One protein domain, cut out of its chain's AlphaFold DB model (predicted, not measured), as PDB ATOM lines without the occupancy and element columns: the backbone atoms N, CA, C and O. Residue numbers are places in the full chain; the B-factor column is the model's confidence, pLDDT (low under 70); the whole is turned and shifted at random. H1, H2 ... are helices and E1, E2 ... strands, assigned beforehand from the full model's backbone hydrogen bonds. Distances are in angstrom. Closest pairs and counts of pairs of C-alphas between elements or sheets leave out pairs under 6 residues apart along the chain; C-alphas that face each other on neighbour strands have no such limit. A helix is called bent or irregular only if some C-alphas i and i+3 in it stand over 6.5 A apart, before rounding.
ATOM      1  N   ALA A   5     268.870 213.949 126.824       93.12
ATOM      2  CA  ALA A   5     270.317 214.146 126.845       93.12
ATOM      3  C   ALA A   5     271.015 213.650 125.564       93.12
ATOM      4  O   ALA A   5     271.890 214.345 125.054       93.12
ATOM      5  N   ILE A   6     270.604 212.505 124.997       93.56
ATOM      6  CA  ILE A   6     271.111 212.054 123.690       93.56
ATOM      7  C   ILE A   6     270.719 213.072 122.614       93.56
ATOM      8  O   ILE A   6     271.580 213.475 121.843       93.56
ATOM      9  N   LEU A   7     269.468 213.556 122.602       94.50
ATOM     10  CA  LEU A   7     269.027 214.583 121.642       94.50
ATOM     11  C   LEU A   7     269.847 215.886 121.746       94.50
ATOM     12  O   LEU A   7     270.188 216.500 120.735       94.50
ATOM     13  N   ALA A   8     270.220 216.293 122.959       97.00
ATOM     14  CA  ALA A   8     271.124 217.420 123.164       97.00
ATOM     15  C   ALA A   8     272.519 217.143 122.572       97.00
ATOM     16  O   ALA A   8     272.999 217.909 121.736       97.00
ATOM     17  N   LEU A   9     273.141 216.011 122.913       97.44
ATOM     18  CA  LEU A   9     274.482 215.675 122.427       97.44
ATOM     19  C   LEU A   9     274.534 215.516 120.902       97.44
ATOM     20  O   LEU A   9     275.454 216.037 120.269       97.44
ATOM     21  N   VAL A  10     273.540 214.861 120.287       96.31
ATOM     22  CA  VAL A  10     273.501 214.703 118.822       96.31
ATOM     23  C   VAL A  10     273.333 216.045 118.113       96.31
ATOM     24  O   VAL A  10     273.888 216.209 117.033       96.31
ATOM     25  N   THR A  11     272.653 217.025 118.717       97.31
ATOM     26  CA  THR A  11     272.527 218.375 118.136       97.31
ATOM     27  C   THR A  11     273.750 219.265 118.373       97.31
ATOM     28  O   THR A  11     273.777 220.409 117.917       97.31
ATOM     29  N   GLY A  12     274.783 218.746 119.048       97.38
ATOM     30  CA  GLY A  12     276.021 219.455 119.375       97.38
ATOM     31  C   GLY A  12     275.954 220.253 120.676       97.38
ATOM     32  O   GLY A  12     276.829 221.074 120.927       97.38
ATOM     33  N   LEU A  13     274.922 220.067 121.502       97.81
ATOM     34  CA  LEU A  13     274.734 220.776 122.767       97.81
ATOM     35  C   LEU A  13     275.448 220.040 123.917       97.81
ATOM     36  O   LEU A  13     275.075 218.904 124.216       97.81
ATOM     37  N   PRO A  14     276.444 220.660 124.585       98.25
ATOM     38  CA  PRO A  14     277.051 220.082 125.776       98.25
ATOM     39  C   PRO A  14     276.019 219.852 126.881       98.25
ATOM     40  O   PRO A  14     275.066 220.626 127.029       98.25
ATOM     41  N   VAL A  15     276.211 218.783 127.654       98.50
ATOM     42  CA  VAL A  15     275.240 218.321 128.657       98.50
ATOM     43  C   VAL A  15     275.833 218.354 130.061       98.50
ATOM     44  O   VAL A  15     276.900 217.803 130.307       98.50
ATOM     45  N   ILE A  16     275.099 218.917 131.016       98.50
ATOM     46  CA  ILE A  16     275.343 218.693 132.443       98.50
ATOM     47  C   ILE A  16     274.266 217.756 132.970       98.50
ATOM     48  O   ILE A  16     273.084 218.086 132.920       98.50
ATOM     49  N   ALA A  17     274.657 216.586 133.461       97.50
ATOM     50  CA  ALA A  17     273.715 215.563 133.906       97.50
ATOM     51  C   ALA A  17     274.098 214.978 135.263       97.50
ATOM     52  O   ALA A  17     275.259 215.011 135.667       97.50
ATOM     53  N   THR A  18     273.124 214.400 135.956       95.75
ATOM     54  CA  THR A  18     273.371 213.659 137.196       95.75
ATOM     55  C   THR A  18     274.305 212.467 136.965       95.75
ATOM     56  O   THR A  18     274.178 211.744 135.977       95.75
ATOM     57  N   LYS A  19     275.213 212.195 137.910       92.25
ATOM     58  CA  LYS A  19     276.148 211.056 137.910       92.25
ATOM     59  C   LYS A  19     275.466 209.717 138.266       92.25
ATOM     60  O   LYS A  19     275.933 208.986 139.133       92.25
ATOM     61  N   HIS A  20     274.358 209.383 137.607       84.94
ATOM     62  CA  HIS A  20     273.621 208.129 137.822       84.94
ATOM     63  C   HIS A  20     272.960 207.615 136.530       84.94
ATOM     64  O   HIS A  20     272.898 208.338 135.532       84.94
ATOM     65  N   SER A  21     272.358 206.420 136.567       83.75
ATOM     66  CA  SER A  21     271.695 205.795 135.406       83.75
ATOM     67  C   SER A  21     272.657 205.706 134.202       83.75
ATOM     68  O   SER A  21     273.827 205.380 134.382       83.75
ATOM     69  N   GLY A  22     272.198 205.949 132.973       88.12
ATOM     70  CA  GLY A  22     273.007 205.896 131.752       88.12
ATOM     71  C   GLY A  22     273.781 207.176 131.416       88.12
ATOM     72  O   GLY A  22     274.481 207.196 130.409       88.12
ATOM     73  N   PHE A  23     273.672 208.250 132.208       92.56
ATOM     74  CA  PHE A  23     274.338 209.520 131.889       92.56
ATOM     75  C   PHE A  23     275.870 209.456 131.916       92.56
ATOM     76  O   PHE A  23     276.471 210.062 131.029       92.56
ATOM     77  N   PRO A  24     276.527 208.710 132.829       94.06
ATOM     78  CA  PRO A  24     277.984 208.564 132.802       94.06
ATOM     79  C   PRO A  24     278.541 207.918 131.525       94.06
ATOM     80  O   PRO A  24     279.703 208.134 131.201       94.06
ATOM     81  N   ASP A  25     277.722 207.167 130.780       93.56
ATOM     82  CA  ASP A  25     278.119 206.600 129.482       93.56
ATOM     83  C   ASP A  25     277.989 207.632 128.338       93.56
ATOM     84  O   ASP A  25     278.696 207.572 127.328       93.56
ATOM     85  N   GLN A  26     277.083 208.600 128.500       95.00
ATOM     86  CA  GLN A  26     276.751 209.623 127.501       95.00
ATOM     87  C   GLN A  26     277.644 210.866 127.644       95.00
ATOM     88  O   GLN A  26     278.079 211.442 126.643       95.00
ATOM     89  N   VAL A  27     277.916 211.280 128.884       97.19
ATOM     90  CA  VAL A  27     278.605 212.527 129.225       97.19
ATOM     91  C   VAL A  27     279.997 212.224 129.763       97.19
ATOM     92  O   VAL A  27     280.156 211.691 130.859       97.19
ATOM     93  N   ILE A  28     281.009 212.624 128.999       97.56
ATOM     94  CA  ILE A  28     282.422 212.525 129.342       97.56
ATOM     95  C   ILE A  28     282.872 213.892 129.894       97.56
ATOM     96  O   ILE A  28     282.962 214.858 129.122       97.56
ATOM     97  N   PRO A  29     283.149 214.008 131.212       97.69
ATOM     98  CA  PRO A  29     283.468 215.281 131.854       97.69
ATOM     99  C   PRO A  29     284.605 216.049 131.165       97.69
ATOM    100  O   PRO A  29     285.657 215.485 130.866       97.69
ATOM    101  N   GLY A  30     284.386 217.339 130.900       96.69
ATOM    102  CA  GLY A  30     285.342 218.224 130.226       96.69
ATOM    103  C   GLY A  30     285.540 217.943 128.729       96.69
ATOM    104  O   GLY A  30     286.386 218.579 128.099       96.69
ATOM    105  N   LYS A  31     284.797 216.990 128.149       98.19
ATOM    106  CA  LYS A  31     284.864 216.652 126.719       98.19
ATOM    107  C   LYS A  31     283.576 216.965 125.974       98.19
ATOM    108  O   LYS A  31     283.671 217.550 124.913       98.19
ATOM    109  N   ASN A  32     282.403 216.615 126.497       98.19
ATOM    110  CA  ASN A  32     281.099 217.001 125.922       98.19
ATOM    111  C   ASN A  32     280.114 217.529 126.975       98.19
ATOM    112  O   ASN A  32     278.911 217.610 126.719       98.19
ATOM    113  N   GLY A  33     280.601 217.850 128.172       98.19
ATOM    114  CA  GLY A  33     279.743 218.190 129.293       98.19
ATOM    115  C   GLY A  33     280.371 217.901 130.647       98.19
ATOM    116  O   GLY A  33     281.586 217.725 130.749       98.19
ATOM    117  N   TYR A  34     279.537 217.834 131.684       98.50
ATOM    118  CA  TYR A  34     279.950 217.525 133.055       98.50
ATOM    119  C   TYR A  34     278.918 216.649 133.768       98.50
ATOM    120  O   TYR A  34     277.732 216.658 133.446       98.50
ATOM    121  N   LEU A  35     279.380 215.913 134.775       98.12
ATOM    122  CA  LEU A  35     278.514 215.159 135.675       98.12
ATOM    123  C   LEU A  35     278.429 215.878 137.020       98.12
ATOM    124  O   LEU A  35     279.462 216.295 137.549       98.12
ATOM    125  N   ALA A  36     277.216 216.008 137.550       98.00
ATOM    126  CA  ALA A  36     276.938 216.575 138.866       98.00
ATOM    127  C   ALA A  36     276.375 215.509 139.818       98.00
ATOM    128  O   ALA A  36     275.802 214.507 139.377       98.00
ATOM    129  N   ASN A  37     276.548 215.708 141.121       97.44
ATOM    130  CA  ASN A  37     275.961 214.838 142.135       97.44
ATOM    131  C   ASN A  37     274.422 214.887 142.097       97.44
ATOM    132  O   ASN A  37     273.804 215.908 141.792       97.44
ATOM    133  N   GLU A  38     273.799 213.752 142.397       94.81
ATOM    134  CA  GLU A  38     272.343 213.627 142.476       94.81
ATOM    135  C   GLU A  38     271.779 214.460 143.628       94.81
ATOM    136  O   GLU A  38     272.339 214.451 144.721       94.81
ATOM    137  N   ALA A  39     270.659 215.151 143.382       95.38
ATOM    138  CA  ALA A  39     269.990 216.003 144.369       95.38
ATOM    139  C   ALA A  39     270.923 217.043 145.031       95.38
ATOM    140  O   ALA A  39     270.732 217.413 146.190       95.38
ATOM    141  N   ASP A  40     271.924 217.529 144.287       98.06
ATOM    142  CA  ASP A  40     272.906 218.515 144.746       98.06
ATOM    143  C   ASP A  40     272.858 219.790 143.881       98.06
ATOM    144  O   ASP A  40     273.617 219.944 142.915       98.06
ATOM    145  N   PRO A  41     271.963 220.742 144.207       98.38
ATOM    146  CA  PRO A  41     271.866 222.006 143.483       98.38
ATOM    147  C   PRO A  41     273.168 222.818 143.460       98.38
ATOM    148  O   PRO A  41     273.386 223.599 142.531       98.38
ATOM    149  N   VAL A  42     274.025 222.662 144.475       98.56
ATOM    150  CA  VAL A  42     275.282 223.411 144.588       98.56
ATOM    151  C   VAL A  42     276.284 222.893 143.563       98.56
ATOM    152  O   VAL A  42     276.868 223.695 142.833       98.56
ATOM    153  N   ASP A  43     276.441 221.573 143.446       98.56
ATOM    154  CA  ASP A  43     277.328 220.985 142.440       98.56
ATOM    155  C   ASP A  43     276.801 221.228 141.017       98.56
ATOM    156  O   ASP A  43     277.580 221.598 140.138       98.56
ATOM    157  N   PHE A  44     275.482 221.160 140.781       98.50
ATOM    158  CA  PHE A  44     274.902 221.558 139.489       98.50
ATOM    159  C   PHE A  44     275.242 223.007 139.121       98.50
ATOM    160  O   PHE A  44     275.676 223.272 137.997       98.50
ATOM    161  N   ALA A  45     275.081 223.947 140.057       98.62
ATOM    162  CA  ALA A  45     275.445 225.343 139.839       98.62
ATOM    163  C   ALA A  45     276.944 225.503 139.558       98.62
ATOM    164  O   ALA A  45     277.318 226.242 138.647       98.62
ATOM    165  N   ALA A  46     277.797 224.768 140.278       98.56
ATOM    166  CA  ALA A  46     279.238 224.774 140.065       98.56
ATOM    167  C   ALA A  46     279.623 224.243 138.674       98.56
ATOM    168  O   ALA A  46     280.425 224.879 137.991       98.56
ATOM    169  N   LYS A  47     279.025 223.136 138.205       98.56
ATOM    170  CA  LYS A  47     279.271 222.614 136.847       98.56
ATOM    171  C   LYS A  47     278.783 223.574 135.763       98.56
ATOM    172  O   LYS A  47     279.465 223.748 134.755       98.56
ATOM    173  N   MET A  48     277.617 224.199 135.958       98.56
ATOM    174  CA  MET A  48     277.110 225.209 135.023       98.56
ATOM    175  C   MET A  48     278.056 226.407 134.960       98.56
ATOM    176  O   MET A  48     278.401 226.855 133.871       98.56
ATOM    177  N   LEU A  49     278.517 226.896 136.112       98.31
ATOM    178  CA  LEU A  49     279.456 228.010 136.188       98.31
ATOM    179  C   LEU A  49     280.797 227.680 135.521       98.31
ATOM    180  O   LEU A  49     281.328 228.520 134.800       98.31
ATOM    181  N   GLU A  50     281.319 226.471 135.735       97.75
ATOM    182  CA  GLU A  50     282.540 225.984 135.087       97.75
ATOM    183  C   GLU A  50     282.409 226.025 133.562       97.75
ATOM    184  O   GLU A  50     283.221 226.650 132.885       97.75
ATOM    185  N   TYR A  51     281.329 225.463 133.011       97.56
ATOM    186  CA  TYR A  51     281.066 225.529 131.572       97.56
ATOM    187  C   TYR A  51     280.969 226.978 131.062       97.56
ATOM    188  O   TYR A  51     281.527 227.319 130.018       97.56
ATOM    189  N   ILE A  52     280.280 227.847 131.806       96.38
ATOM    190  CA  ILE A  52     280.039 229.246 131.427       96.38
ATOM    191  C   ILE A  52     281.331 230.073 131.371       96.38
ATOM    192  O   ILE A  52     281.431 230.991 130.552       96.38
ATOM    193  N   LYS A  53     282.313 229.755 132.219       95.12
ATOM    194  CA  LYS A  53     283.607 230.449 132.274       95.12
ATOM    195  C   LYS A  53     284.520 230.147 131.087       95.12
ATOM    196  O   LYS A  53     285.413 230.951 130.838       95.12
ATOM    197  N   HIS A  54     284.261 229.062 130.358       95.69
ATOM    198  CA  HIS A  54     285.127 228.553 129.291       95.69
ATOM    199  C   HIS A  54     284.430 228.486 127.915       95.69
ATOM    200  O   HIS A  54     284.344 227.409 127.315       95.69
ATOM    201  N   PRO A  55     283.890 229.607 127.385       95.75
ATOM    202  CA  PRO A  55     283.224 229.645 126.078       95.75
ATOM    203  C   PRO A  55     284.115 229.233 124.900       95.75
ATOM    204  O   PRO A  55     283.605 228.774 123.879       95.75
ATOM    205  N   GLU A  56     285.433 229.372 125.032       95.94
ATOM    206  CA  GLU A  56     286.433 228.930 124.060       95.94
ATOM    207  C   GLU A  56     286.403 227.411 123.820       95.94
ATOM    208  O   GLU A  56     286.707 226.950 122.718       95.94
ATOM    209  N   GLU A  57     285.956 226.634 124.809       97.06
ATOM    210  CA  GLU A  57     285.895 225.173 124.731       97.06
ATOM    211  C   GLU A  57     284.590 224.653 124.116       97.06
ATOM    212  O   GLU A  57     284.522 223.493 123.703       97.06
ATOM    213  N   TRP A  58     283.545 225.482 124.023       97.81
ATOM    214  CA  TRP A  58     282.192 225.030 123.672       97.81
ATOM    215  C   TRP A  58     282.134 224.358 122.302       97.81
ATOM    216  O   TRP A  58     281.536 223.292 122.165       97.81
ATOM    217  N   GLY A  59     282.813 224.931 121.306       98.31
ATOM    218  CA  GLY A  59     282.864 224.357 119.963       98.31
ATOM    219  C   GLY A  59     283.540 222.987 119.956       98.31
ATOM    220  O   GLY A  59     283.013 222.045 119.371       98.31
ATOM    221  N   ARG A  60     284.661 222.844 120.678       98.44
ATOM    222  CA  ARG A  60     285.355 221.555 120.834       98.44
ATOM    223  C   ARG A  60     284.467 220.531 121.540       98.44
ATOM    224  O   ARG A  60     284.474 219.360 121.159       98.44
ATOM    225  N   MET A  61     283.689 220.966 122.532       98.56
ATOM    226  CA  MET A  61     282.750 220.095 123.231       98.56
ATOM    227  C   MET A  61     281.608 219.611 122.336       98.56
ATOM    228  O   MET A  61     281.237 218.438 122.406       98.56
ATOM    229  N   SER A  62     281.082 220.477 121.463       98.62
ATOM    230  CA  SER A  62     280.100 220.095 120.442       98.62
ATOM    231  C   SER A  62     280.641 219.028 119.502       98.62
ATOM    232  O   SER A  62     279.985 218.008 119.287       98.62
ATOM    233  N   ASP A  63     281.842 219.257 118.966       98.50
ATOM    234  CA  ASP A  63     282.474 218.377 117.985       98.50
ATOM    235  C   ASP A  63     282.743 216.991 118.599       98.50
ATOM    236  O   ASP A  63     282.374 215.963 118.024       98.50
ATOM    237  N   PHE A  64     283.294 216.950 119.820       98.56
ATOM    238  CA  PHE A  64     283.501 215.696 120.549       98.56
ATOM    239  C   PHE A  64     282.176 215.008 120.891       98.56
ATOM    240  O   PHE A  64     282.055 213.797 120.718       98.56
ATOM    241  N   GLY A  65     281.174 215.756 121.364       97.81
ATOM    242  CA  GLY A  65     279.860 215.213 121.705       97.81
ATOM    243  C   GLY A  65     279.208 214.504 120.522       97.81
ATOM    244  O   GLY A  65     278.782 213.356 120.656       97.81
ATOM    245  N   ARG A  66     279.219 215.138 119.345       97.31
ATOM    246  CA  ARG A  66     278.700 214.551 118.105       97.31
ATOM    247  C   ARG A  66     279.481 213.307 117.687       97.31
ATOM    248  O   ARG A  66     278.862 212.298 117.359       97.31
ATOM    249  N   ALA A  67     280.814 213.352 117.732       97.50
ATOM    250  CA  ALA A  67     281.659 212.206 117.399       97.50
ATOM    251  C   ALA A  67     281.437 211.017 118.352       97.50
ATOM    252  O   ALA A  67     281.326 209.879 117.901       97.50
ATOM    253  N   PHE A 305     273.050 219.396 113.337       97.56
ATOM    254  CA  PHE A 305     274.193 219.678 114.197       97.56
ATOM    255  C   PHE A 305     274.541 221.161 114.145       97.56
ATOM    256  O   PHE A 305     274.737 221.719 113.066       97.56
ATOM    257  N   THR A 306     274.683 221.769 115.322       98.06
ATOM    258  CA  THR A 306     275.153 223.146 115.456       98.06
ATOM    259  C   THR A 306     276.308 223.181 116.445       98.06
ATOM    260  O   THR A 306     276.144 222.878 117.628       98.06
ATOM    261  N   ARG A 307     277.482 223.581 115.954       97.88
ATOM    262  CA  ARG A 307     278.662 223.818 116.786       97.88
ATOM    263  C   ARG A 307     278.409 225.010 117.710       97.88
ATOM    264  O   ARG A 307     277.978 226.062 117.242       97.88
ATOM    265  N   ARG A 308     278.652 224.854 119.015       97.44
ATOM    266  CA  ARG A 308     278.351 225.899 120.002       97.44
ATOM    267  C   ARG A 308     279.427 226.972 120.023       97.44
ATOM    268  O   ARG A 308     280.622 226.697 120.056       97.44
ATOM    269  N   SER A 309     278.957 228.203 120.066       96.19
ATOM    270  CA  SER A 309     279.725 229.419 120.290       96.19
ATOM    271  C   SER A 309     278.800 230.428 120.960       96.19
ATOM    272  O   SER A 309     277.591 230.205 121.018       96.19
ATOM    273  N   ILE A 310     279.351 231.535 121.437       95.00
ATOM    274  CA  ILE A 310     278.569 232.629 122.010       95.00
ATOM    275  C   ILE A 310     279.124 233.961 121.536       95.00
ATOM    276  O   ILE A 310     280.341 234.167 121.555       95.00
ATOM    277  N   ALA A 311     278.241 234.853 121.095       91.69
ATOM    278  CA  ALA A 311     278.637 236.190 120.688       91.69
ATOM    279  C   ALA A 311     278.918 237.083 121.915       91.69
ATOM    280  O   ALA A 311     278.343 236.880 122.992       91.69
ATOM    281  N   PRO A 312     279.789 238.102 121.790       86.88
ATOM    282  CA  PRO A 312     279.986 239.086 122.851       86.88
ATOM    283  C   PRO A 312     278.662 239.745 123.265       86.88
ATOM    284  O   PRO A 312     277.916 240.233 122.421       86.88
ATOM    285  N   GLY A 313     278.368 239.761 124.568       84.88
ATOM    286  CA  GLY A 313     277.145 240.358 125.123       84.88
ATOM    287  C   GLY A 313     275.872 239.511 124.986       84.88
ATOM    288  O   GLY A 313     274.837 239.897 125.523       84.88
ATOM    289  N   GLU A 314     275.929 238.355 124.322       92.62
ATOM    290  CA  GLU A 314     274.790 237.446 124.198       92.62
ATOM    291  C   GLU A 314     274.477 236.746 125.532       92.62
ATOM    292  O   GLU A 314     275.376 236.320 126.264       92.62
ATOM    293  N   ALA A 315     273.187 236.599 125.846       95.56
ATOM    294  CA  ALA A 315     272.749 235.825 127.001       95.56
ATOM    295  C   ALA A 315     272.874 234.315 126.749       95.56
ATOM    296  O   ALA A 315     272.529 233.794 125.683       95.56
ATOM    297  N   ILE A 316     273.318 233.581 127.767       97.94
ATOM    298  CA  ILE A 316     273.454 232.125 127.703       97.94
ATOM    299  C   ILE A 316     272.060 231.494 127.710       97.94
ATOM    300  O   ILE A 316     271.195 231.882 128.490       97.94
ATOM    301  N   ARG A 317     271.834 230.510 126.841       98.50
ATOM    302  CA  ARG A 317     270.547 229.833 126.684       98.50
ATOM    303  C   ARG A 317     270.697 228.410 127.188       98.50
ATOM    304  O   ARG A 317     271.412 227.612 126.584       98.50
ATOM    305  N   ILE A 318     270.088 228.129 128.326       98.69
ATOM    306  CA  ILE A 318     270.098 226.822 128.975       98.69
ATOM    307  C   ILE A 318     268.763 226.149 128.668       98.69
ATOM    308  O   ILE A 318     267.726 226.806 128.693       98.69
ATOM    309  N   ALA A 319     268.769 224.850 128.390       98.44
ATOM    310  CA  ALA A 319     267.552 224.092 128.143       98.44
ATOM    311  C   ALA A 319     267.480 222.811 128.970       98.44
ATOM    312  O   ALA A 319     268.492 222.191 129.296       98.44
ATOM    313  N   THR A 320     266.256 222.388 129.261       98.06
ATOM    314  CA  THR A 320     265.959 221.064 129.805       98.06
ATOM    315  C   THR A 320     264.603 220.579 129.295       98.06
ATOM    316  O   THR A 320     263.706 221.388 129.048       98.06
ATOM    317  N   VAL A 321     264.453 219.266 129.095       96.94
ATOM    318  CA  VAL A 321     263.254 218.665 128.488       96.94
ATOM    319  C   VAL A 321     262.811 217.433 129.272       96.94
ATOM    320  O   VAL A 321     263.564 216.463 129.401       96.94
ATOM    321  N   GLY A 322     261.560 217.417 129.727       93.88
ATOM    322  CA  GLY A 322     260.985 216.251 130.396       93.88
ATOM    323  C   GLY A 322     259.711 216.533 131.191       93.88
ATOM    324  O   GLY A 322     259.271 217.661 131.368       93.88
ATOM    325  N   ARG A 323     259.076 215.457 131.662       94.00
ATOM    326  CA  ARG A 323     257.819 215.522 132.421       94.00
ATOM    327  C   ARG A 323     258.038 216.093 133.822       94.00
ATOM    328  O   ARG A 323     258.970 215.682 134.498       94.00
ATOM    329  N   PHE A 324     257.137 216.935 134.317       95.75
ATOM    330  CA  PHE A 324     257.245 217.514 135.662       95.75
ATOM    331  C   PHE A 324     256.809 216.502 136.731       95.75
ATOM    332  O   PHE A 324     255.673 216.508 137.206       95.75
ATOM    333  N   VAL A 325     257.717 215.577 137.044       94.69
ATOM    334  CA  VAL A 325     257.611 214.536 138.078       94.69
ATOM    335  C   VAL A 325     258.896 214.505 138.905       94.69
ATOM    336  O   VAL A 325     259.942 214.935 138.421       94.69
ATOM    337  N   GLU A 326     258.828 213.960 140.123       93.81
ATOM    338  CA  GLU A 326     259.919 214.010 141.113       93.81
ATOM    339  C   GLU A 326     261.268 213.560 140.533       93.81
ATOM    340  O   GLU A 326     262.268 214.266 140.667       93.81
ATOM    341  N   LYS A 327     261.285 212.441 139.794       91.94
ATOM    342  CA  LYS A 327     262.522 211.883 139.231       91.94
ATOM    343  C   LYS A 327     263.224 212.755 138.190       91.94
ATOM    344  O   LYS A 327     264.365 212.478 137.838       91.94
ATOM    345  N   LYS A 328     262.563 213.785 137.648       94.62
ATOM    346  CA  LYS A 328     263.219 214.722 136.724       94.62
ATOM    347  C   LYS A 328     263.998 215.821 137.445       94.62
ATOM    348  O   LYS A 328     264.759 216.491 136.769       94.62
ATOM    349  N   GLY A 329     263.828 215.993 138.763       96.12
ATOM    350  CA  GLY A 329     264.651 216.876 139.605       96.12
ATOM    351  C   GLY A 329     264.641 218.361 139.232       96.12
ATOM    352  O   GLY A 329     265.616 219.075 139.460       96.12
ATOM    353  N   TYR A 330     263.542 218.860 138.656       97.81
ATOM    354  CA  TYR A 330     263.433 220.277 138.296       97.81
ATOM    355  C   TYR A 330     263.493 221.213 139.501       97.81
ATOM    356  O   TYR A 330     263.956 222.338 139.369       97.81
ATOM    357  N   ASP A 331     263.089 220.752 140.680       97.88
ATOM    358  CA  ASP A 331     263.235 221.509 141.917       97.88
ATOM    359  C   ASP A 331     264.711 221.762 142.269       97.88
ATOM    360  O   ASP A 331     265.067 222.865 142.692       97.88
ATOM    361  N   ASP A 332     265.590 220.790 142.019       98.06
ATOM    362  CA  ASP A 332     267.032 220.954 142.216       98.06
ATOM    363  C   ASP A 332     267.649 221.875 141.165       98.06
ATOM    364  O   ASP A 332     268.483 222.717 141.501       98.06
ATOM    365  N   LEU A 333     267.179 221.803 139.916       98.56
ATOM    366  CA  LEU A 333     267.580 222.755 138.881       98.56
ATOM    367  C   LEU A 333     267.192 224.187 139.242       98.56
ATOM    368  O   LEU A 333     268.029 225.074 139.120       98.56
ATOM    369  N   LEU A 334     265.969 224.434 139.718       98.75
ATOM    370  CA  LEU A 334     265.542 225.776 140.130       98.75
ATOM    371  C   LEU A 334     266.447 226.339 141.237       98.75
ATOM    372  O   LEU A 334     266.890 227.488 141.157       98.75
ATOM    373  N   ARG A 335     266.794 225.515 142.234       98.75
ATOM    374  CA  ARG A 335     267.746 225.888 143.295       98.75
ATOM    375  C   ARG A 335     269.148 226.150 142.741       98.75
ATOM    376  O   ARG A 335     269.784 227.125 143.138       98.75
ATOM    377  N   ALA A 336     269.613 225.338 141.792       98.75
ATOM    378  CA  ALA A 336     270.908 225.520 141.142       98.75
ATOM    379  C   ALA A 336     270.956 226.820 140.322       98.75
ATOM    380  O   ALA A 336     271.939 227.558 140.384       98.75
ATOM    381  N   LEU A 337     269.880 227.155 139.603       98.75
ATOM    382  CA  LEU A 337     269.758 228.409 138.857       98.75
ATOM    383  C   LEU A 337     269.758 229.624 139.794       98.75
ATOM    384  O   LEU A 337     270.371 230.633 139.461       98.75
ATOM    385  N   ALA A 338     269.153 229.526 140.982       98.56
ATOM    386  CA  ALA A 338     269.195 230.592 141.986       98.56
ATOM    387  C   ALA A 338     270.623 230.861 142.503       98.56
ATOM    388  O   ALA A 338     270.993 232.011 142.751       98.56
ATOM    389  N   ILE A 339     271.447 229.815 142.636       98.56
ATOM    390  CA  ILE A 339     272.873 229.932 142.986       98.56
ATOM    391  C   ILE A 339     273.664 230.509 141.805       98.56
ATOM    392  O   ILE A 339     274.450 231.447 141.969       98.56
ATOM    393  N   LEU A 340     273.427 229.991 140.598       98.38
ATOM    394  CA  LEU A 340     274.098 230.441 139.383       98.38
ATOM    395  C   LEU A 340     273.800 231.915 139.084       98.38
ATOM    396  O   LEU A 340     274.708 232.658 138.728       98.38
ATOM    397  N   LYS A 341     272.564 232.379 139.311       97.75
ATOM    398  CA  LYS A 341     272.147 233.781 139.129       97.75
ATOM    399  C   LYS A 341     273.013 234.761 139.922       97.75
ATOM    400  O   LYS A 341     273.263 235.865 139.455       97.75
ATOM    401  N   LYS A 342     273.506 234.350 141.093       97.25
ATOM    402  CA  LYS A 342     274.367 235.177 141.956       97.25
ATOM    403  C   LYS A 342     275.837 235.178 141.534       97.25
ATOM    404  O   LYS A 342     276.579 236.054 141.959       97.25
ATOM    405  N   THR A 343     276.272 234.180 140.769       95.38
ATOM    406  CA  THR A 343     277.697 233.894 140.524       95.38
ATOM    407  C   THR A 343     278.094 233.928 139.048       95.38
ATOM    408  O   THR A 343     279.286 233.978 138.741       95.38
ATOM    409  N   SER A 344     277.127 233.905 138.127       94.62
ATOM    410  CA  SER A 344     277.375 233.880 136.688       94.62
ATOM    411  C   SER A 344     278.007 235.190 136.201       94.62
ATOM    412  O   SER A 344     277.475 236.264 136.482       94.62
ATOM    413  N   PRO A 345     279.084 235.129 135.396       92.62
ATOM    414  CA  PRO A 345     279.691 236.313 134.787       92.62
ATOM    415  C   PRO A 345     278.885 236.871 133.599       92.62
ATOM    416  O   PRO A 345     279.251 237.904 133.043       92.62
ATOM    417  N   ARG A 346     277.825 236.177 133.157       91.88
ATOM    418  CA  ARG A 346     276.993 236.547 131.999       91.88
ATOM    419  C   ARG A 346     275.502 236.369 132.297       91.88
ATOM    420  O   ARG A 346     275.152 235.461 133.059       91.88
ATOM    421  N   PRO A 347     274.619 237.174 131.677       94.94
ATOM    422  CA  PRO A 347     273.184 236.933 131.749       94.94
ATOM    423  C   PRO A 347     272.846 235.584 131.114       94.94
ATOM    424  O   PRO A 347     273.493 235.149 130.157       94.94
ATOM    425  N   PHE A 348     271.825 234.915 131.640       97.94
ATOM    426  CA  PHE A 348     271.360 233.643 131.109       97.94
ATOM    427  C   PHE A 348     269.851 233.484 131.275       97.94
ATOM    428  O   PHE A 348     269.245 234.087 132.157       97.94
ATOM    429  N   ILE A 349     269.268 232.653 130.418       98.38
ATOM    430  CA  ILE A 349     267.862 232.255 130.444       98.38
ATOM    431  C   ILE A 349     267.808 230.730 130.386       98.38
ATOM    432  O   ILE A 349     268.487 230.114 129.561       98.38
ATOM    433  N   CYS A 350     266.992 230.118 131.241       98.69
ATOM    434  CA  CYS A 350     266.726 228.687 131.250       98.69
ATOM    435  C   CYS A 350     265.325 228.391 130.703       98.69
ATOM    436  O   CYS A 350     264.319 228.787 131.284       98.69
ATOM    437  N   SER A 351     265.254 227.675 129.584       98.69
ATOM    438  CA  SER A 351     264.005 227.173 129.019       98.69
ATOM    439  C   SER A 351     263.699 225.772 129.546       98.69
ATOM    440  O   SER A 351     264.468 224.835 129.318       98.69
ATOM    441  N   ILE A 352     262.555 225.618 130.212       98.38
ATOM    442  CA  ILE A 352     262.082 224.339 130.752       98.38
ATOM    443  C   ILE A 352     260.921 223.851 129.880       98.38
ATOM    444  O   ILE A 352     259.857 224.474 129.828       98.38
ATOM    445  N   ILE A 353     261.145 222.748 129.165       97.81
ATOM    446  CA  ILE A 353     260.185 222.147 128.232       97.81
ATOM    447  C   ILE A 353     259.542 220.928 128.883       97.81
ATOM    448  O   ILE A 353     260.230 220.003 129.323       97.81
ATOM    449  N   GLY A 354     258.216 220.897 128.884       94.94
ATOM    450  CA  GLY A 354     257.427 219.805 129.421       94.94
ATOM    451  C   GLY A 354     256.198 220.282 130.180       94.94
ATOM    452  O   GLY A 354     255.686 221.375 129.965       94.94
ATOM    453  N   GLY A 355     255.709 219.403 131.042       94.94
ATOM    454  CA  GLY A 355     254.528 219.605 131.871       94.94
ATOM    455  C   GLY A 355     254.295 218.375 132.739       94.94
ATOM    456  O   GLY A 355     254.895 217.314 132.513       94.94
ATOM    457  N   GLY A 356     253.443 218.480 133.753       95.19
ATOM    458  CA  GLY A 356     253.113 217.334 134.592       95.19
ATOM    459  C   GLY A 356     252.509 217.694 135.945       95.19
ATOM    460  O   GLY A 356     252.225 218.855 136.204       95.19
ATOM    461  N   PRO A 357     252.316 216.693 136.818       96.69
ATOM    462  CA  PRO A 357     251.660 216.884 138.111       96.69
ATOM    463  C   PRO A 357     252.323 217.923 139.025       96.69
ATOM    464  O   PRO A 357     251.631 218.526 139.834       96.69
ATOM    465  N   LEU A 358     253.636 218.144 138.892       96.81
ATOM    466  CA  LEU A 358     254.380 219.102 139.720       96.81
ATOM    467  C   LEU A 358     254.383 220.539 139.171       96.81
ATOM    468  O   LEU A 358     255.110 221.376 139.691       96.81
ATOM    469  N   ASP A 359     253.602 220.844 138.132       96.75
ATOM    470  CA  ASP A 359     253.614 222.160 137.478       96.75
ATOM    471  C   ASP A 359     253.399 223.323 138.463       96.75
ATOM    472  O   ASP A 359     254.238 224.220 138.558       96.75
ATOM    473  N   GLY A 360     252.346 223.254 139.286       97.31
ATOM    474  CA  GLY A 360     252.049 224.290 140.280       97.31
ATOM    475  C   GLY A 360     253.121 224.424 141.370       97.31
ATOM    476  O   GLY A 360     253.449 225.537 141.781       97.31
ATOM    477  N   GLU A 361     253.705 223.306 141.812       98.00
ATOM    478  CA  GLU A 361     254.775 223.307 142.819       98.00
ATOM    479  C   GLU A 361     256.063 223.939 142.277       98.00
ATOM    480  O   GLU A 361     256.699 224.734 142.970       98.00
ATOM    481  N   LEU A 362     256.425 223.640 141.026       98.31
ATOM    482  CA  LEU A 362     257.626 224.176 140.384       98.31
ATOM    483  C   LEU A 362     257.515 225.682 140.113       98.31
ATOM    484  O   LEU A 362     258.468 226.411 140.380       98.31
ATOM    485  N   HIS A 363     256.357 226.169 139.654       98.38
ATOM    486  CA  HIS A 363     256.126 227.608 139.482       98.38
ATOM    487  C   HIS A 363     256.186 228.354 140.820       98.38
ATOM    488  O   HIS A 363     256.841 229.391 140.929       98.38
ATOM    489  N   LYS A 364     255.560 227.802 141.870       98.44
ATOM    490  CA  LYS A 364     255.626 228.377 143.219       98.44
ATOM    491  C   LYS A 364     257.068 228.442 143.733       98.44
ATOM    492  O   LYS A 364     257.485 229.487 144.226       98.44
ATOM    493  N   LEU A 365     257.839 227.367 143.567       98.56
ATOM    494  CA  LEU A 365     259.243 227.318 143.971       98.56
ATOM    495  C   LEU A 365     260.103 228.329 143.192       98.56
ATOM    496  O   LEU A 365     260.961 228.980 143.783       98.56
ATOM    497  N   ALA A 366     259.869 228.500 141.888       98.56
ATOM    498  CA  ALA A 366     260.574 229.498 141.082       98.56
ATOM    499  C   ALA A 366     260.353 230.929 141.607       98.56
ATOM    500  O   ALA A 366     261.309 231.709 141.687       98.56
ATOM    501  N   LYS A 367     259.121 231.244 142.032       98.31
ATOM    502  CA  LYS A 367     258.767 232.511 142.684       98.31
ATOM    503  C   LYS A 367     259.443 232.681 144.039       98.31
ATOM    504  O   LYS A 367     260.054 233.715 144.293       98.31
ATOM    505  N   GLU A 368     259.379 231.663 144.894       98.50
ATOM    506  CA  GLU A 368     260.023 231.668 146.217       98.50
ATOM    507  C   GLU A 368     261.546 231.864 146.121       98.50
ATOM    508  O   GLU A 368     262.141 232.546 146.953       98.50
ATOM    509  N   LEU A 369     262.177 231.305 145.086       98.50
ATOM    510  CA  LEU A 369     263.612 231.433 144.825       98.50
ATOM    511  C   LEU A 369     264.003 232.728 144.088       98.50
ATOM    512  O   LEU A 369     265.198 233.009 143.967       98.50
ATOM    513  N   GLY A 370     263.041 233.511 143.587       98.12
ATOM    514  CA  GLY A 370     263.301 234.758 142.858       98.12
ATOM    515  C   GLY A 370     264.005 234.558 141.508       98.12
ATOM    516  O   GLY A 370     264.871 235.359 141.136       98.12
ATOM    517  N   VAL A 371     263.672 233.474 140.798       98.31
ATOM    518  CA  VAL A 371     264.273 233.091 139.501       98.31
ATOM    519  C   VAL A 371     263.288 233.140 138.326       98.31
ATOM    520  O   VAL A 371     263.628 232.722 137.226       98.31
ATOM    521  N   GLU A 372     262.070 233.645 138.530       97.62
ATOM    522  CA  GLU A 372     261.034 233.708 137.483       97.62
ATOM    523  C   GLU A 372     261.469 234.514 136.246       97.62
ATOM    524  O   GLU A 372     261.117 234.162 135.127       97.62
ATOM    525  N   ASP A 373     262.280 235.552 136.432       97.38
ATOM    526  CA  ASP A 373     262.808 236.431 135.380       97.38
ATOM    527  C   ASP A 373     263.813 235.749 134.438       97.38
ATOM    528  O   ASP A 373     264.011 236.203 133.313       97.38
ATOM    529  N   ILE A 374     264.445 234.662 134.886       98.12
ATOM    530  CA  ILE A 374     265.424 233.897 134.101       98.12
ATOM    531  C   ILE A 374     264.859 232.571 133.586       98.12
ATOM    532  O   ILE A 374     265.594 231.809 132.957       98.12
ATOM    533  N   ILE A 375     263.583 232.264 133.839       98.44
ATOM    534  CA  ILE A 375     262.950 231.008 133.421       98.44
ATOM    535  C   ILE A 375     261.932 231.260 132.316       98.44
ATOM    536  O   ILE A 375     261.096 232.153 132.394       98.44
ATOM    537  N   VAL A 376     261.961 230.400 131.298       98.31
ATOM    538  CA  VAL A 376     260.949 230.354 130.243       98.31
ATOM    539  C   VAL A 376     260.304 228.973 130.227       98.31
ATOM    540  O   VAL A 376     260.905 227.991 129.789       98.31
ATOM    541  N   TRP A 377     259.053 228.898 130.669       98.19
ATOM    542  CA  TRP A 377     258.240 227.685 130.588       98.19
ATOM    543  C   TRP A 377     257.717 227.517 129.159       98.19
ATOM    544  O   TRP A 377     256.980 228.362 128.655       98.19
ATOM    545  N   LYS A 378     258.128 226.448 128.471       97.19
ATOM    546  CA  LYS A 378     257.780 226.211 127.056       97.19
ATOM    547  C   LYS A 378     256.559 225.312 126.855       97.19
ATOM    548  O   LYS A 378     256.073 225.206 125.734       97.19
ATOM    549  N   GLY A 379     256.067 224.672 127.916       95.50
ATOM    550  CA  GLY A 379     255.018 223.662 127.812       95.50
ATOM    551  C   GLY A 379     255.486 222.413 127.055       95.50
ATOM    552  O   GLY A 379     256.685 222.173 126.886       95.50
ATOM    553  N   PHE A 380     254.534 221.595 126.606       93.19
ATOM    554  CA  PHE A 380     254.818 220.406 125.803       93.19
ATOM    555  C   PHE A 380     255.268 220.781 124.382       93.19
ATOM    556  O   PHE A 380     254.648 221.616 123.729       93.19
ATOM    557  N   MET A 381     256.303 220.101 123.882       91.75
ATOM    558  CA  MET A 381     256.783 220.209 122.502       91.75
ATOM    559  C   MET A 381     256.927 218.815 121.891       91.75
ATOM    560  O   MET A 381     257.291 217.863 122.590       91.75
ATOM    561  N   LYS A 382     256.663 218.694 120.584       88.50
ATOM    562  CA  LYS A 382     256.930 217.457 119.838       88.50
ATOM    563  C   LYS A 382     258.437 217.240 119.703       88.50
ATOM    564  O   LYS A 382     259.219 218.178 119.829       88.50
ATOM    565  N   VAL A 383     258.854 215.998 119.457       86.62
ATOM    566  CA  VAL A 383     260.280 215.631 119.421       86.62
ATOM    567  C   VAL A 383     261.029 216.414 118.341       86.62
ATOM    568  O   VAL A 383     262.134 216.885 118.591       86.62
ATOM    569  N   GLU A 384     260.418 216.612 117.177       88.25
ATOM    570  CA  GLU A 384     260.997 217.350 116.051       88.25
ATOM    571  C   GLU A 384     261.220 218.825 116.417       88.25
ATOM    572  O   GLU A 384     262.299 219.372 116.182       88.25
ATOM    573  N   ASP A 385     260.239 219.440 117.083       92.94
ATOM    574  CA  ASP A 385     260.330 220.820 117.564       92.94
ATOM    575  C   ASP A 385     261.384 220.956 118.670       92.94
ATOM    576  O   ASP A 385     262.122 221.939 118.708       92.94
ATOM    577  N   VAL A 386     261.489 219.960 119.561       95.00
ATOM    578  CA  VAL A 386     262.540 219.905 120.587       95.00
ATOM    579  C   VAL A 386     263.913 219.854 119.928       95.00
ATOM    580  O   VAL A 386     264.788 220.624 120.309       95.00
ATOM    581  N   VAL A 387     264.113 218.991 118.930       95.19
ATOM    582  CA  VAL A 387     265.389 218.875 118.210       95.19
ATOM    583  C   VAL A 387     265.791 220.218 117.613       95.19
ATOM    584  O   VAL A 387     266.904 220.678 117.865       95.19
ATOM    585  N   GLN A 388     264.883 220.877 116.887       96.12
ATOM    586  CA  GLN A 388     265.149 222.193 116.305       96.12
ATOM    587  C   GLN A 388     265.428 223.237 117.387       96.12
ATOM    588  O   GLN A 388     266.396 223.988 117.290       96.12
ATOM    589  N   PHE A 389     264.647 223.241 118.467       97.62
ATOM    590  CA  PHE A 389     264.861 224.144 119.589       97.62
ATOM    591  C   PHE A 389     266.252 223.976 120.208       97.62
ATOM    592  O   PHE A 389     266.948 224.973 120.401       97.62
ATOM    593  N   LEU A 390     266.701 222.742 120.458       97.75
ATOM    594  CA  LEU A 390     268.014 222.455 121.044       97.75
ATOM    595  C   LEU A 390     269.172 222.985 120.185       97.75
ATOM    596  O   LEU A 390     270.186 223.405 120.743       97.75
ATOM    597  N   THR A 391     269.012 223.074 118.856       97.06
ATOM    598  CA  THR A 391     270.039 223.662 117.972       97.06
ATOM    599  C   THR A 391     270.324 225.137 118.254       97.06
ATOM    600  O   THR A 391     271.397 225.624 117.902       97.06
ATOM    601  N   THR A 392     269.403 225.836 118.919       96.62
ATOM    602  CA  THR A 392     269.529 227.262 119.251       96.62
ATOM    603  C   THR A 392     270.104 227.504 120.648       96.62
ATOM    604  O   THR A 392     270.400 228.643 120.999       96.62
ATOM    605  N   GLN A 393     270.256 226.463 121.467       98.25
ATOM    606  CA  GLN A 393     270.654 226.578 122.872       98.25
ATOM    607  C   GLN A 393     272.180 226.512 123.035       98.25
ATOM    608  O   GLN A 393     272.896 226.112 122.119       98.25
ATOM    609  N   HIS A 394     272.676 226.905 124.209       98.31
ATOM    610  CA  HIS A 394     274.099 226.903 124.565       98.31
ATOM    611  C   HIS A 394     274.478 225.780 125.532       98.31
ATOM    612  O   HIS A 394     275.604 225.296 125.474       98.31
ATOM    613  N   LEU A 395     273.556 225.351 126.397       98.50
ATOM    614  CA  LEU A 395     273.770 224.273 127.360       98.50
ATOM    615  C   LEU A 395     272.488 223.459 127.581       98.50
ATOM    616  O   LEU A 395     271.400 224.029 127.626       98.50
ATOM    617  N   TYR A 396     272.614 222.147 127.784       98.69
ATOM    618  CA  TYR A 396     271.523 221.297 128.260       98.69
ATOM    619  C   TYR A 396     271.776 220.818 129.690       98.69
ATOM    620  O   TYR A 396     272.896 220.420 130.011       98.69
ATOM    621  N   VAL A 397     270.744 220.802 130.537       98.44
ATOM    622  CA  VAL A 397     270.844 220.294 131.916       98.44
ATOM    623  C   VAL A 397     269.826 219.183 132.165       98.44
ATOM    624  O   VAL A 397     268.633 219.347 131.911       98.44
ATOM    625  N   GLN A 398     270.296 218.054 132.695       97.31
ATOM    626  CA  GLN A 398     269.496 216.888 133.064       97.31
ATOM    627  C   GLN A 398     269.629 216.606 134.572       97.31
ATOM    628  O   GLN A 398     270.484 215.813 134.972       97.31
ATOM    629  N   PRO A 399     268.792 217.233 135.413       96.31
ATOM    630  CA  PRO A 399     268.908 217.186 136.869       96.31
ATOM    631  C   PRO A 399     268.179 215.978 137.478       96.31
ATOM    632  O   PRO A 399     267.712 216.037 138.610       96.31
TER     633      PRO A 399
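This is residues 5 to 67 and 305 to 399 of the 409 residues of an uncharacterized protein of Candidatus Lloydbacteria bacterium RIFCSPLOWO2_01_FULL_50_20 (UniProt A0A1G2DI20). A twisted sheet of six parallel strands makes the core, with the helices H3 and H5 packed over one face and the short helix H1 over the other. H6 sits out by H5 near the edge strand E5, while H4 reaches from the other edge, by E2, to H1, which H2 and H7 also touch. The printed part has 158 residues with seven named helices and six named strands, in the order H1 E1 H2 E2 H3 H4 E3 H5 E4 H6 E5 H7 E6, of mixed class. Across the sheet the order is E2 E1 E6 E3 E4 E5. The whole is compact and rounded, with a radius of gyration of the C-alphas of 14.2 A and spans of 39 by 31 by 27 A.

The hub is H1, residues 5 to 10, touching H2, residues 23 to 26, H4, residues 55 to 67, and H7, residues 383 to 390. H1 and H2 only just touch, with 3 pairs of C-alphas within 8 A, the closest being Ile 6 and Gln 26 at 7.2 A. H4 touches H1 with residues 62 to 66 alone, about perpendicular at 89 degrees; the closest C-alphas, of Val 10 and Arg 66, are 5.3 A apart. H7 touches H1 through the C-alphas of Ala 8 and Leu 390, 6.3 A apart, only just about perpendicular at 72 degrees. The sheet runs E2, residues 33 to 36, E1, 15 to 18, E6, 395 to 398, E3, 316 to 321, E4, 348 to 353, and E5, 375 to 379. Within hydrogen-bond range are N 36 and O 17 between E2 and E1, 2.9 A, N 16 and O 396 between E1 and E6, 2.8 A, N 397 and O 319 between E6 and E3, 2.9 A, N 318 and O 349 between E3 and E4, 2.8 A, and N 376 and O 350 between E4 and E5, 2.9 A. H1 lies over E6 at a height over the sheet of 8.9 A, along the strands. On the opposite face are H3, residues 41 to 53, round which the sheet curls, and H5, residues 330 to 343, at a height of 9.1 A. H3 and H5 touch at a steep tilt of 50 degrees, the same way; their closest C-alphas, of Pro 41 and Ala 336, are 4.3 A apart. H5 touches H6, residues 359 to 368, with residues 330 to 334 alone, at a shallow tilt of 24 degrees, the same way; the closest C-alphas are those of Leu 334 and Ala 366, 6.3 A. H2, H4, H6 and H7 only graze the sheet. E1, H2, E2, then E3, H5, E4, then E4, H6, E5 are strand-helix-strand units, two parallel neighbour strands with a helix between, and E5, H7, E6 is a split one, with E3 and E4 between its strands; each crossover is right-handed. Every O i to N i+4 pair is within hydrogen-bond range in H1, H3, H6 and H7, against 7 of 9 in H4 and 9 of 10 in H5; H2 is too short for such a pair.

H1 begins at C-alpha 5, (270.317, 214.146, 126.845). From first to last C-alpha, H3 measures 18.3 A, H4 19.5 A, E3 16.9 A, H5 19.8 A, E4 16.3 A and H6 14.4 A. H4 is irregular, with C-alphas 56 and 59 7.1 A apart. E6 ends at C-alpha 398, (269.496, 216.888, 133.064).

The two C-alphas farthest apart, of Ala 67 and Glu 368, are separated by 41.0 A. Residues 68 to 304 are cut out, and C-alphas 67 and 305 are 11.0 A apart across the cut. Of the links that are printed whole, none is long. The mean pLDDT of the printed part is 96.4, and no printed residue is under 70.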